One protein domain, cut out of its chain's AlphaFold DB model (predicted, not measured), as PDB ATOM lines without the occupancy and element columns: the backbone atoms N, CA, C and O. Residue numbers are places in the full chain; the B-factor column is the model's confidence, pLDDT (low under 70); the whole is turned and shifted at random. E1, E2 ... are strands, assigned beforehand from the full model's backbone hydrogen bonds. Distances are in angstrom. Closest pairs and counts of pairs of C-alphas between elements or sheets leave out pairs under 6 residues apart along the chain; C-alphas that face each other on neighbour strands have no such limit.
ATOM      1  N   LYS A  91      65.659  99.167 108.417       79.00
ATOM      2  CA  LYS A  91      66.094  98.866 107.037       79.00
ATOM      3  C   LYS A  91      66.364 100.189 106.329       79.00
ATOM      4  O   LYS A  91      65.494 101.045 106.354       79.00
ATOM      5  N   GLY A  92      67.512 100.351 105.682       79.75
ATOM      6  CA  GLY A  92      67.822 101.547 104.909       79.75
ATOM      7  C   GLY A  92      66.998 101.669 103.629       79.75
ATOM      8  O   GLY A  92      66.208 100.788 103.293       79.75
ATOM      9  N   HIS A  93      67.201 102.778 102.915       79.69
ATOM     10  CA  HIS A  93      66.574 103.026 101.611       79.69
ATOM     11  C   HIS A  93      66.777 101.887 100.608       79.69
ATOM     12  O   HIS A  93      67.878 101.345 100.497       79.69
ATOM     13  N   GLU A  94      65.733 101.586  99.847       83.00
ATOM     14  CA  GLU A  94      65.711 100.537  98.836       83.00
ATOM     15  C   GLU A  94      65.381 101.134  97.465       83.00
ATOM     16  O   GLU A  94      64.413 101.877  97.313       83.00
ATOM     17  N   PHE A  95      66.199 100.818  96.465       79.00
ATOM     18  CA  PHE A  95      65.984 101.204  95.073       79.00
ATOM     19  C   PHE A  95      65.897  99.942  94.224       79.00
ATOM     20  O   PHE A  95      66.886  99.220  94.103       79.00
ATOM     21  N   ALA A  96      64.736  99.690  93.626       82.06
ATOM     22  CA  ALA A  96      64.465  98.519  92.804       82.06
ATOM     23  C   ALA A  96      64.135  98.915  91.357       82.06
ATOM     24  O   ALA A  96      63.366  99.849  91.112       82.06
ATOM     25  N   ASN A  97      64.677  98.176  90.386       79.12
ATOM     26  CA  ASN A  97      64.399  98.365  88.955       79.12
ATOM     27  C   ASN A  97      64.665  99.809  88.475       79.12
ATOM     28  O   ASN A  97      63.874 100.386  87.727       79.12
ATOM     29  N   ALA A  98      65.750 100.425  88.950       69.44
ATOM     30  CA  ALA A  98      66.104 101.792  88.576       69.44
ATOM     31  C   ALA A  98      66.833 101.837  87.218       69.44
ATOM     32  O   ALA A  98      67.741 101.044  86.955       69.44
ATOM     33  N   GLN A  99      66.448 102.786  86.367       70.88
ATOM     34  CA  GLN A  99      67.143 103.172  85.132       70.88
ATOM     35  C   GLN A  99      68.486 103.872  85.456       70.88
ATOM     36  O   GLN A  99      68.719 104.182  86.627       70.88
ATOM     37  N   PRO A 100      69.390 104.094  84.471       62.34
ATOM     38  CA  PRO A 100      70.787 104.436  84.736       62.34
ATOM     39  C   PRO A 100      70.951 105.548  85.775       62.34
ATOM     40  O   PRO A 100      70.337 106.612  85.666       62.34
ATOM     41  N   LEU A 101      71.785 105.282  86.778       68.06
ATOM     42  CA  LEU A 101      72.086 106.181  87.882       68.06
ATOM     43  C   LEU A 101      73.462 106.803  87.634       68.06
ATOM     44  O   LEU A 101      74.457 106.090  87.544       68.06
ATOM     45  N   GLY A 102      73.576 108.133  87.597       65.38
ATOM     46  CA  GLY A 102      74.868 108.812  87.349       65.38
ATOM     47  C   GLY A 102      75.987 108.512  88.373       65.38
ATOM     48  O   GLY A 102      77.140 108.881  88.158       65.38
ATOM     49  N   GLY A 103      75.659 107.855  89.489       73.31
ATOM     50  CA  GLY A 103      76.563 107.455  90.571       73.31
ATOM     51  C   GLY A 103      76.041 107.880  91.943       73.31
ATOM     52  O   GLY A 103      75.110 108.682  92.042       73.31
ATOM     53  N   THR A 104      76.672 107.383  93.007       77.88
ATOM     54  CA  THR A 104      76.284 107.687  94.396       77.88
ATOM     55  C   THR A 104      77.417 108.412  95.104       77.88
ATOM     56  O   THR A 104      78.512 107.875  95.282       77.88
ATOM     57  N   LYS A 105      77.187 109.655  95.535       79.19
ATOM     58  CA  LYS A 105      78.213 110.433  96.242       79.19
ATOM     59  C   LYS A 105      78.324 110.032  97.720       79.19
ATOM     60  O   LYS A 105      79.443 109.940  98.219       79.19
ATOM     61  N   ASN A 106      77.207 109.776  98.390       79.00
ATOM     62  CA  ASN A 106      77.139 109.225  99.745       79.00
ATOM     63  C   ASN A 106      75.867 108.388  99.868       79.00
ATOM     64  O   ASN A 106      74.791 108.927  99.602       79.00
ATOM     65  N   ALA A 107      75.972 107.122 100.279       77.81
ATOM     66  CA  ALA A 107      74.777 106.360 100.638       77.81
ATOM     67  C   ALA A 107      74.304 106.702 102.064       77.81
ATOM     68  O   ALA A 107      73.111 106.759 102.275       77.81
ATOM     69  N   GLY A 108      75.200 107.069 102.983       80.88
ATOM     70  CA  GLY A 108      74.832 107.469 104.348       80.88
ATOM     71  C   GLY A 108      75.031 106.327 105.355       80.88
ATOM     72  O   GLY A 108      75.226 105.184 104.953       80.88
ATOM     73  N   PRO A 109      75.101 106.616 106.667       84.44
ATOM     74  CA  PRO A 109      75.376 105.603 107.683       84.44
ATOM     75  C   PRO A 109      74.150 104.715 107.971       84.44
ATOM     76  O   PRO A 109      73.006 105.139 107.813       84.44
ATOM     77  N   SER A 110      74.382 103.478 108.421       83.94
ATOM     78  CA  SER A 110      73.312 102.538 108.804       83.94
ATOM     79  C   SER A 110      73.672 101.673 110.031       83.94
ATOM     80  O   SER A 110      73.925 100.473 109.892       83.94
ATOM     81  N   PRO A 111      73.773 102.263 111.236       83.81
ATOM     82  CA  PRO A 111      74.112 101.554 112.469       83.81
ATOM     83  C   PRO A 111      72.969 100.647 112.960       83.81
ATOM     84  O   PRO A 111      71.804 101.026 112.919       83.81
ATOM     85  N   GLY A 112      73.291  99.444 113.441       80.06
ATOM     86  CA  GLY A 112      72.377  98.492 114.092       80.06
ATOM     87  C   GLY A 112      71.299  97.872 113.193       80.06
ATOM     88  O   GLY A 112      70.535  97.026 113.651       80.06
ATOM     89  N   GLY A 113      71.224  98.281 111.924       82.69
ATOM     90  CA  GLY A 113      70.164  97.929 110.981       82.69
ATOM     91  C   GLY A 113      70.656  97.197 109.730       82.69
ATOM     92  O   GLY A 113      71.772  96.680 109.680       82.69
ATOM     93  N   LYS A 114      69.818  97.134 108.691       85.31
ATOM     94  CA  LYS A 114      70.259  96.771 107.331       85.31
ATOM     95  C   LYS A 114      70.544  98.056 106.564       85.31
ATOM     96  O   LYS A 114      69.687  98.929 106.546       85.31
ATOM     97  N   GLY A 115      71.694  98.160 105.910       84.88
ATOM     98  CA  GLY A 115      72.026  99.312 105.083       84.88
ATOM     99  C   GLY A 115      71.149  99.444 103.839       84.88
ATOM    100  O   GLY A 115      70.309  98.593 103.546       84.88
ATOM    101  N   HIS A 116      71.362 100.533 103.101       85.44
ATOM    102  CA  HIS A 116      70.735 100.766 101.795       85.44
ATOM    103  C   HIS A 116      70.880  99.590 100.827       85.44
ATOM    104  O   HIS A 116      71.938  98.963 100.755       85.44
ATOM    105  N   GLN A 117      69.825  99.343 100.058       87.62
ATOM    106  CA  GLN A 117      69.751  98.287  99.061       87.62
ATOM    107  C   GLN A 117      69.541  98.899  97.677       87.62
ATOM    108  O   GLN A 117      68.645  99.719  97.479       87.62
ATOM    109  N   LEU A 118      70.366  98.501  96.715       85.88
ATOM    110  CA  LEU A 118      70.158  98.780  95.298       85.88
ATOM    111  C   LEU A 118      70.010  97.441  94.579       85.88
ATOM    112  O   LEU A 118      70.897  96.593  94.674       85.88
ATOM    113  N   ILE A 119      68.883  97.249  93.898       86.12
ATOM    114  CA  ILE A 119      68.468  95.972  93.317       86.12
ATOM    115  C   ILE A 119      68.039  96.191  91.863       86.12
ATOM    116  O   ILE A 119      67.232  97.076  91.572       86.12
ATOM    117  N   ASN A 120      68.532  95.347  90.954       84.31
ATOM    118  CA  ASN A 120      68.151  95.337  89.535       84.31
ATOM    119  C   ASN A 120      68.302  96.718  88.870       84.31
ATOM    120  O   ASN A 120      67.379  97.202  88.214       84.31
ATOM    121  N   THR A 121      69.433  97.396  89.073       72.88
ATOM    122  CA  THR A 121      69.638  98.731  88.495       72.88
ATOM    123  C   THR A 121      70.447  98.667  87.199       72.88
ATOM    124  O   THR A 121      71.444  97.947  87.103       72.88
ATOM    125  N   GLN A 122      70.032  99.465  86.216       74.69
ATOM    126  CA  GLN A 122      70.781  99.798  84.995       74.69
ATOM    127  C   GLN A 122      72.055 100.613  85.342       74.69
ATOM    128  O   GLN A 122      72.155 101.032  86.501       74.69
ATOM    129  N   PRO A 123      73.006 100.857  84.398       74.19
ATOM    130  CA  PRO A 123      74.334 101.429  84.669       74.19
ATOM    131  C   PRO A 123      74.377 102.392  85.845       74.19
ATOM    132  O   PRO A 123      73.821 103.489  85.775       74.19
ATOM    133  N   LEU A 124      75.034 101.974  86.927       76.69
ATOM    134  CA  LEU A 124      75.275 102.812  88.093       76.69
ATOM    135  C   LEU A 124      76.703 103.346  88.002       76.69
ATOM    136  O   LEU A 124      77.680 102.597  87.959       76.69
ATOM    137  N   GLY A 125      76.838 104.669  87.990       83.06
ATOM    138  CA  GLY A 125      78.129 105.330  88.116       83.06
ATOM    139  C   GLY A 125      78.857 104.938  89.410       83.06
ATOM    140  O   GLY A 125      78.366 104.187  90.245       83.06
ATOM    141  N   GLY A 126      80.062 105.464  89.611       85.81
ATOM    142  CA  GLY A 126      80.856 105.106  90.789       85.81
ATOM    143  C   GLY A 126      80.201 105.479  92.125       85.81
ATOM    144  O   GLY A 126      79.432 106.440  92.227       85.81
ATOM    145  N   ILE A 127      80.579 104.754  93.177       88.62
ATOM    146  CA  ILE A 127      80.207 105.061  94.562       88.62
ATOM    147  C   ILE A 127      81.374 105.795  95.209       88.62
ATOM    148  O   ILE A 127      82.455 105.239  95.406       88.62
ATOM    149  N   LYS A 128      81.195 107.060  95.579       89.06
ATOM    150  CA  LYS A 128      82.254 107.809  96.270       89.06
ATOM    151  C   LYS A 128      82.372 107.393  97.742       89.06
ATOM    152  O   LYS A 128      83.478 107.400  98.286       89.06
ATOM    153  N   SER A 129      81.257 107.057  98.376       88.62
ATOM    154  CA  SER A 129      81.195 106.608  99.764       88.62
ATOM    155  C   SER A 129      79.890 105.852  99.983       88.62
ATOM    156  O   SER A 129      78.829 106.420  99.720       88.62
ATOM    157  N   ALA A 130      79.939 104.597 100.429       84.62
ATOM    158  CA  ALA A 130      78.715 103.906 100.826       84.62
ATOM    159  C   ALA A 130      78.306 104.392 102.231       84.62
ATOM    160  O   ALA A 130      77.263 105.011 102.369       84.62
ATOM    161  N   GLY A 131      79.211 104.365 103.206       87.12
ATOM    162  CA  GLY A 131      78.961 104.887 104.554       87.12
ATOM    163  C   GLY A 131      79.183 103.803 105.608       87.12
ATOM    164  O   GLY A 131      79.327 102.636 105.262       87.12
ATOM    165  N   PRO A 132      79.299 104.164 106.895       90.19
ATOM    166  CA  PRO A 132      79.550 103.193 107.955       90.19
ATOM    167  C   PRO A 132      78.291 102.373 108.290       90.19
ATOM    168  O   PRO A 132      77.174 102.891 108.255       90.19
ATOM    169  N   SER A 133      78.453 101.104 108.668       88.50
ATOM    170  CA  SER A 133      77.343 100.222 109.081       88.50
ATOM    171  C   SER A 133      77.695  99.363 110.312       88.50
ATOM    172  O   SER A 133      77.798  98.140 110.200       88.50
ATOM    173  N   PRO A 134      77.940  99.970 111.490       88.88
ATOM    174  CA  PRO A 134      78.298  99.227 112.699       88.88
ATOM    175  C   PRO A 134      77.097  98.458 113.276       88.88
ATOM    176  O   PRO A 134      75.972  98.934 113.215       88.88
ATOM    177  N   GLY A 135      77.314  97.277 113.849       85.00
ATOM    178  CA  GLY A 135      76.330  96.439 114.544       85.00
ATOM    179  C   GLY A 135      75.247  95.811 113.659       85.00
ATOM    180  O   GLY A 135      74.349  95.155 114.178       85.00
ATOM    181  N   GLY A 136      75.300  96.019 112.340       86.75
ATOM    182  CA  GLY A 136      74.232  95.676 111.400       86.75
ATOM    183  C   GLY A 136      74.709  94.923 110.157       86.75
ATOM    184  O   GLY A 136      75.814  94.387 110.111       86.75
ATOM    185  N   LYS A 137      73.863  94.861 109.125       90.12
ATOM    186  CA  LYS A 137      74.278  94.459 107.769       90.12
ATOM    187  C   LYS A 137      74.587  95.714 106.965       90.12
ATOM    188  O   LYS A 137      73.757  96.617 106.930       90.12
ATOM    189  N   GLY A 138      75.729  95.756 106.291       90.12
ATOM    190  CA  GLY A 138      76.086  96.855 105.403       90.12
ATOM    191  C   GLY A 138      75.162  96.981 104.192       90.12
ATOM    192  O   GLY A 138      74.288  96.151 103.953       90.12
ATOM    193  N   HIS A 139      75.376  98.047 103.417       91.12
ATOM    194  CA  HIS A 139      74.726  98.253 102.119       91.12
ATOM    195  C   HIS A 139      74.833  97.042 101.187       91.12
ATOM    196  O   HIS A 139      75.885  96.403 101.126       91.12
ATOM    197  N   GLN A 140      73.765  96.783 100.436       92.06
ATOM    198  CA  GLN A 140      73.680  95.677  99.487       92.06
ATOM    199  C   GLN A 140      73.468  96.212  98.068       92.06
ATOM    200  O   GLN A 140      72.602  97.054  97.829       92.06
ATOM    201  N   PHE A 141      74.250  95.702  97.126       90.88
ATOM    202  CA  PHE A 141      74.165  96.014  95.703       90.88
ATOM    203  C   PHE A 141      73.972  94.701  94.956       90.88
ATOM    204  O   PHE A 141      74.852  93.842  94.991       90.88
ATOM    205  N   ILE A 142      72.810  94.519  94.336       92.50
ATOM    206  CA  ILE A 142      72.370  93.232  93.795       92.50
ATOM    207  C   ILE A 142      71.907  93.418  92.352       92.50
ATOM    208  O   ILE A 142      71.093  94.297  92.071       92.50
ATOM    209  N   ASN A 143      72.380  92.556  91.446       91.88
ATOM    210  CA  ASN A 143      71.982  92.550  90.032       91.88
ATOM    211  C   ASN A 143      72.174  93.931  89.373       91.88
ATOM    212  O   ASN A 143      71.251  94.495  88.785       91.88
ATOM    213  N   ILE A 144      73.368  94.507  89.527       84.06
ATOM    214  CA  ILE A 144      73.705  95.821  88.967       84.06
ATOM    215  C   ILE A 144      74.397  95.621  87.622       84.06
ATOM    216  O   ILE A 144      75.441  94.963  87.537       84.06
ATOM    217  N   LEU A 145      73.844  96.230  86.580       82.56
ATOM    218  CA  LEU A 145      74.458  96.284  85.256       82.56
ATOM    219  C   LEU A 145      75.237  97.590  85.156       82.56
ATOM    220  O   LEU A 145      74.703  98.609  85.572       82.56
ATOM    221  N   PRO A 146      76.451  97.568  84.586       88.62
ATOM    222  CA  PRO A 146      77.731  97.836  85.265       88.62
ATOM    223  C   PRO A 146      77.716  98.857  86.418       88.62
ATOM    224  O   PRO A 146      77.073  99.903  86.362       88.62
ATOM    225  N   LEU A 147      78.548  98.592  87.426       88.62
ATOM    226  CA  LEU A 147      78.865  99.488  88.531       88.62
ATOM    227  C   LEU A 147      80.240 100.144  88.325       88.62
ATOM    228  O   LEU A 147      81.276  99.485  88.193       88.62
ATOM    229  N   GLY A 148      80.276 101.476  88.344       90.81
ATOM    230  CA  GLY A 148      81.529 102.226  88.377       90.81
ATOM    231  C   GLY A 148      82.376 101.914  89.621       90.81
ATOM    232  O   GLY A 148      81.984 101.180  90.521       90.81
ATOM    233  N   GLY A 149      83.570 102.499  89.714       92.75
ATOM    234  CA  GLY A 149      84.458 102.246  90.854       92.75
ATOM    235  C   GLY A 149      83.895 102.712  92.206       92.75
ATOM    236  O   GLY A 149      83.192 103.721  92.298       92.75
ATOM    237  N   ILE A 150      84.279 102.018  93.276       94.69
ATOM    238  CA  ILE A 150      83.984 102.381  94.663       94.69
ATOM    239  C   ILE A 150      85.205 103.083  95.249       94.69
ATOM    240  O   ILE A 150      86.282 102.502  95.390       94.69
ATOM    241  N   LYS A 151      85.067 104.349  95.635       94.69
ATOM    242  CA  LYS A 151      86.154 105.082  96.288       94.69
ATOM    243  C   LYS A 151      86.291 104.673  97.757       94.69
ATOM    244  O   LYS A 151      87.411 104.456  98.207       94.69
ATOM    245  N   ASN A 152      85.185 104.569  98.484       93.00
ATOM    246  CA  ASN A 152      85.155 104.105  99.869       93.00
ATOM    247  C   ASN A 152      83.867 103.304 100.084       93.00
ATOM    248  O   ASN A 152      82.794 103.847  99.832       93.00
ATOM    249  N   ALA A 153      83.945 102.054 100.537       89.88
ATOM    250  CA  ALA A 153      82.734 101.346 100.949       89.88
ATOM    251  C   ALA A 153      82.340 101.816 102.362       89.88
ATOM    252  O   ALA A 153      81.297 102.434 102.512       89.88
ATOM    253  N   GLY A 154      83.253 101.767 103.329       90.56
ATOM    254  CA  GLY A 154      83.027 102.303 104.679       90.56
ATOM    255  C   GLY A 154      83.242 101.224 105.738       90.56
ATOM    256  O   GLY A 154      83.362 100.054 105.391       90.56
ATOM    257  N   PRO A 155      83.382 101.586 107.023       92.88
ATOM    258  CA  PRO A 155      83.608 100.610 108.085       92.88
ATOM    259  C   PRO A 155      82.338  99.805 108.410       92.88
ATOM    260  O   PRO A 155      81.214 100.283 108.235       92.88
ATOM    261  N   SER A 156      82.500  98.580 108.906       90.50
ATOM    262  CA  SER A 156      81.397  97.697 109.319       90.50
ATOM    263  C   SER A 156      81.783  96.891 110.560       90.50
ATOM    264  O   SER A 156      82.210  95.740 110.470       90.50
ATOM    265  N   ASP A 157      81.658  97.527 111.722       90.00
ATOM    266  CA  ASP A 157      82.111  96.987 113.006       90.00
ATOM    267  C   ASP A 157      81.029  96.095 113.638       90.00
ATOM    268  O   ASP A 157      79.871  96.478 113.656       90.00
ATOM    269  N   GLY A 158      81.356  94.916 114.167       87.12
ATOM    270  CA  GLY A 158      80.436  94.036 114.910       87.12
ATOM    271  C   GLY A 158      79.301  93.403 114.089       87.12
ATOM    272  O   GLY A 158      78.413  92.775 114.658       87.12
ATOM    273  N   GLY A 159      79.303  93.580 112.764       89.25
ATOM    274  CA  GLY A 159      78.204  93.210 111.868       89.25
ATOM    275  C   GLY A 159      78.652  92.463 110.608       89.25
ATOM    276  O   GLY A 159      79.729  91.873 110.561       89.25
ATOM    277  N   LYS A 160      77.817  92.459 109.566       92.62
ATOM    278  CA  LYS A 160      78.221  92.033 108.215       92.62
ATOM    279  C   LYS A 160      78.570  93.264 107.390       92.62
ATOM    280  O   LYS A 160      77.779  94.202 107.352       92.62
ATOM    281  N   GLY A 161      79.704  93.240 106.701       93.31
ATOM    282  CA  GLY A 161      80.095  94.295 105.779       93.31
ATOM    283  C   GLY A 161      79.146  94.451 104.591       93.31
ATOM    284  O   GLY A 161      78.227  93.660 104.389       93.31
ATOM    285  N   HIS A 162      79.387  95.496 103.800       94.88
ATOM    286  CA  HIS A 162      78.745  95.693 102.497       94.88
ATOM    287  C   HIS A 162      78.831  94.465 101.587       94.88
ATOM    288  O   HIS A 162      79.856  93.782 101.552       94.88
ATOM    289  N   GLU A 163      77.774  94.250 100.816       96.06
ATOM    290  CA  GLU A 163      77.600  93.101  99.938       96.06
ATOM    291  C   GLU A 163      77.383  93.568  98.495       96.06
ATOM    292  O   GLU A 163      76.544  94.429  98.224       96.06
ATOM    293  N   PHE A 164      78.147  92.996  97.568       95.19
ATOM    294  CA  PHE A 164      78.057  93.247  96.134       95.19
ATOM    295  C   PHE A 164      77.876  91.910  95.425       95.19
ATOM    296  O   PHE A 164      78.813  91.112  95.383       95.19
ATOM    297  N   THR A 165      76.691  91.676  94.870       96.62
ATOM    298  CA  THR A 165      76.284  90.366  94.353       96.62
ATOM    299  C   THR A 165      75.736  90.488  92.935       96.62
ATOM    300  O   THR A 165      74.900  91.350  92.661       96.62
ATOM    301  N   ASN A 166      76.171  89.598  92.039       96.56
ATOM    302  CA  ASN A 166      75.728  89.546  90.640       96.56
ATOM    303  C   ASN A 166      75.927  90.895  89.928       96.56
ATOM    304  O   ASN A 166      74.994  91.481  89.375       96.56
ATOM    305  N   ILE A 167      77.143  91.429  89.996       93.88
ATOM    306  CA  ILE A 167      77.483  92.703  89.360       93.88
ATOM    307  C   ILE A 167      78.102  92.395  88.004       93.88
ATOM    308  O   ILE A 167      79.144  91.744  87.950       93.88
ATOM    309  N   GLN A 168      77.503  92.889  86.915       93.44
ATOM    310  CA  GLN A 168      78.025  92.598  85.580       93.44
ATOM    311  C   GLN A 168      79.470  93.066  85.462       93.44
ATOM    312  O   GLN A 168      80.311  92.286  85.085       93.44
ATOM    313  N   SER A 169      79.793  94.299  85.846       94.25
ATOM    314  CA  SER A 169      81.182  94.754  85.950       94.25
ATOM    315  C   SER A 169      81.313  95.747  87.090       94.25
ATOM    316  O   SER A 169      80.443  96.597  87.253       94.25
ATOM    317  N   LEU A 170      82.389  95.654  87.870       95.69
ATOM    318  CA  LEU A 170      82.735  96.594  88.927       95.69
ATOM    319  C   LEU A 170      84.121  97.181  88.656       95.69
ATOM    320  O   LEU A 170      85.130  96.484  88.746       95.69
ATOM    321  N   GLY A 171      84.194  98.481  88.364       94.44
ATOM    322  CA  GLY A 171      85.434  99.112  87.890       94.44
ATOM    323  C   GLY A 171      86.649  98.983  88.826       94.44
ATOM    324  O   GLY A 171      87.776  98.906  88.353       94.44
ATOM    325  N   GLY A 172      86.456  98.955  90.147       95.56
ATOM    326  CA  GLY A 172      87.534  98.776  91.129       95.56
ATOM    327  C   GLY A 172      87.231  99.438  92.468       95.56
ATOM    328  O   GLY A 172      86.331 100.270  92.573       95.56
ATOM    329  N   ILE A 173      87.985  99.081  93.506       97.56
ATOM    330  CA  ILE A 173      87.736  99.526  94.884       97.56
ATOM    331  C   ILE A 173      88.977 100.225  95.419       97.56
ATOM    332  O   ILE A 173      90.040  99.627  95.579       97.56
ATOM    333  N   LYS A 174      88.869 101.509  95.751       97.31
ATOM    334  CA  LYS A 174      89.989 102.232  96.357       97.31
ATOM    335  C   LYS A 174      90.136 101.880  97.839       97.31
ATOM    336  O   LYS A 174      91.253 101.618  98.273       97.31
ATOM    337  N   ASN A 175      89.049 101.854  98.603       96.19
ATOM    338  CA  ASN A 175      89.066 101.450 100.006       96.19
ATOM    339  C   ASN A 175      87.799 100.659 100.332       96.19
ATOM    340  O   ASN A 175      86.700 101.200 100.213       96.19
ATOM    341  N   ALA A 176      87.948  99.406 100.756       92.75
ATOM    342  CA  ALA A 176      86.819  98.621 101.241       92.75
ATOM    343  C   ALA A 176      86.377  99.151 102.621       92.75
ATOM    344  O   ALA A 176      85.236  99.538 102.789       92.75
ATOM    345  N   GLY A 177      87.319  99.396 103.532       93.62
ATOM    346  CA  GLY A 177      87.019  99.848 104.896       93.62
ATOM    347  C   GLY A 177      87.216  98.717 105.907       93.62
ATOM    348  O   GLY A 177      87.310  97.558 105.508       93.62
ATOM    349  N   PRO A 178      87.413  99.039 107.197       95.12
ATOM    350  CA  PRO A 178      87.668  98.043 108.234       95.12
ATOM    351  C   PRO A 178      86.397  97.264 108.614       95.12
ATOM    352  O   PRO A 178      85.279  97.759 108.468       95.12
ATOM    353  N   SER A 179      86.565  96.045 109.125       93.25
ATOM    354  CA  SER A 179      85.455  95.209 109.624       93.25
ATOM    355  C   SER A 179      85.841  94.421 110.893       93.25
ATOM    356  O   SER A 179      86.009  93.200 110.842       93.25
ATOM    357  N   PRO A 180      86.085  95.094 112.031       91.88
ATOM    358  CA  PRO A 180      86.320  94.455 113.324       91.88
ATOM    359  C   PRO A 180      85.044  93.798 113.879       91.88
ATOM    360  O   PRO A 180      83.945  94.262 113.624       91.88
ATOM    361  N   GLY A 181      85.177  92.726 114.656       88.12
ATOM    362  CA  GLY A 181      84.120  92.014 115.379       88.12
ATOM    363  C   GLY A 181      83.069  91.304 114.520       88.12
ATOM    364  O   GLY A 181      82.072  90.843 115.066       88.12
ATOM    365  N   GLY A 182      83.239  91.243 113.196       90.56
ATOM    366  CA  GLY A 182      82.176  90.854 112.267       90.56
ATOM    367  C   GLY A 182      82.656  90.108 111.022       90.56
ATOM    368  O   GLY A 182      83.774  89.600 110.970       90.56
ATOM    369  N   LYS A 183      81.794  90.016 110.006       94.06
ATOM    370  CA  LYS A 183      82.178  89.554 108.663       94.06
ATOM    371  C   LYS A 183      82.548  90.755 107.805       94.06
ATOM    372  O   LYS A 183      81.787  91.719 107.762       94.06
ATOM    373  N   GLY A 184      83.668  90.680 107.097       95.00
ATOM    374  CA  GLY A 184      84.072  91.704 106.145       95.00
ATOM    375  C   GLY A 184      83.109  91.864 104.970       95.00
ATOM    376  O   GLY A 184      82.154  91.111 104.800       95.00
ATOM    377  N   HIS A 185      83.377  92.877 104.144       96.81
ATOM    378  CA  HIS A 185      82.710  93.059 102.851       96.81
ATOM    379  C   HIS A 185      82.749  91.805 101.973       96.81
ATOM    380  O   HIS A 185      83.768  91.113 101.931       96.81
ATOM    381  N   GLN A 186      81.658  91.571 101.251       97.56
ATOM    382  CA  GLN A 186      81.468  90.419 100.380       97.56
ATOM    383  C   GLN A 186      81.307  90.878  98.929       97.56
ATOM    384  O   GLN A 186      80.518  91.778  98.634       97.56
ATOM    385  N   PHE A 187      82.049  90.244  98.028       97.38
ATOM    386  CA  PHE A 187      81.994  90.464  96.586       97.38
ATOM    387  C   PHE A 187      81.764  89.116  95.913       97.38
ATOM    388  O   PHE A 187      82.620  88.237  96.004       97.38
ATOM    389  N   ILE A 188      80.606  88.934  95.285       98.06
ATOM    390  CA  ILE A 188      80.123  87.630  94.826       98.06
ATOM    391  C   ILE A 188      79.620  87.752  93.388       98.06
ATOM    392  O   ILE A 188      78.804  88.624  93.092       98.06
ATOM    393  N   ASN A 189      80.055  86.851  92.504       97.94
ATOM    394  CA  ASN A 189      79.608  86.780  91.105       97.94
ATOM    395  C   ASN A 189      79.795  88.127  90.374       97.94
ATOM    396  O   ASN A 189      78.821  88.812  90.049       97.94
ATOM    397  N   ILE A 190      81.048  88.536  90.148       96.94
ATOM    398  CA  ILE A 190      81.382  89.817  89.495       96.94
ATOM    399  C   ILE A 190      82.260  89.583  88.264       96.94
ATOM    400  O   ILE A 190      83.274  88.888  88.367       96.94
ATOM    401  N   GLN A 191      81.909  90.176  87.114       94.81
ATOM    402  CA  GLN A 191      82.504  89.790  85.823       94.81
ATOM    403  C   GLN A 191      82.807  90.941  84.825       94.81
ATOM    404  O   GLN A 191      82.156  91.022  83.781       94.81
ATOM    405  N   PRO A 192      83.825  91.811  85.014       95.94
ATOM    406  CA  PRO A 192      84.952  91.701  85.948       95.94
ATOM    407  C   PRO A 192      84.868  92.606  87.179       95.94
ATOM    408  O   PRO A 192      84.151  93.607  87.178       95.94
ATOM    409  N   LEU A 193      85.711  92.328  88.180       97.56
ATOM    410  CA  LEU A 193      86.091  93.268  89.239       97.56
ATOM    411  C   LEU A 193      87.487  93.838  88.946       97.56
ATOM    412  O   LEU A 193      88.474  93.108  88.869       97.56
ATOM    413  N   GLY A 194      87.603  95.157  88.823       97.44
ATOM    414  CA  GLY A 194      88.903  95.809  88.707       97.44
ATOM    415  C   GLY A 194      89.742  95.727  89.987       97.44
ATOM    416  O   GLY A 194      89.460  94.982  90.922       97.44
ATOM    417  N   GLY A 195      90.825  96.499  90.043       97.12
ATOM    418  CA  GLY A 195      91.777  96.419  91.151       97.12
ATOM    419  C   GLY A 195      91.227  96.907  92.496       97.12
ATOM    420  O   GLY A 195      90.396  97.815  92.569       97.12
ATOM    421  N   ILE A 196      91.776  96.356  93.576       98.12
ATOM    422  CA  ILE A 196      91.529  96.774  94.956       98.12
ATOM    423  C   ILE A 196      92.783  97.457  95.479       98.12
ATOM    424  O   ILE A 196      93.850  96.855  95.587       98.12
ATOM    425  N   LYS A 197      92.685  98.734  95.840       98.00
ATOM    426  CA  LYS A 197      93.832  99.448  96.406       98.00
ATOM    427  C   LYS A 197      94.026  99.097  97.882       98.00
ATOM    428  O   LYS A 197      95.159  98.838  98.276       98.00
ATOM    429  N   ASN A 198      92.961  99.079  98.680       97.44
ATOM    430  CA  ASN A 198      93.025  98.718 100.095       97.44
ATOM    431  C   ASN A 198      91.784  97.908 100.500       97.44
ATOM    432  O   ASN A 198      90.683  98.460 100.583       97.44
TER     433      ASN A 198
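This is residues 91 to 198 of the 300 residues of an uncharacterized protein of Vitis vinifera (UniProt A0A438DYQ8). With little regular structure, the chain winds in stacked turns, a solenoid: E1, E2, E3, E4 and E6 line one wall as a parallel sheet in that order, and the parallel pair E5 and E7 lines the opposite side of the last turns. The printed part has 108 residues, with seven strands, E1 to E7 along the chain, and no named helix; 27 residues are in named elements, class all strand. It is compact, radius of gyration of the C-alphas 12.3 A, spanning 33 by 28 by 23 A.

E1, residues 94 to 96, begins at C-alpha 94 (65.711, 100.537, 98.836). E2 is residues 117 to 119, E3 140 to 144, E4 163 to 167 with length 10.6 A, E5 173 to 175, E6 186 to 190 with length 10.9 A, and E7 196 to 198, ending at C-alpha 198 (93.025, 98.718, 100.095).

Within hydrogen-bond range are N 95 and O 117 of E1 and E2, 2.9 A; N 118 and O 140 of E2 and E3, 2.9 A; N 141 and O 163 of E3 and E4, 2.8 A; N 188 and O 164 of E6 and E4, 2.8 A; N 197 and O 173 of E7 and E5, 2.8 A. E5 is apart from E4 and E6.

The C-alphas farthest apart, Gln 99 and Gly 181, are 36.4 A apart. The printed part has no cut. The links E1 to E2, E2 to E3 and E3 to E4 are long. Residues 98 and 100 to 102 have pLDDT under 70.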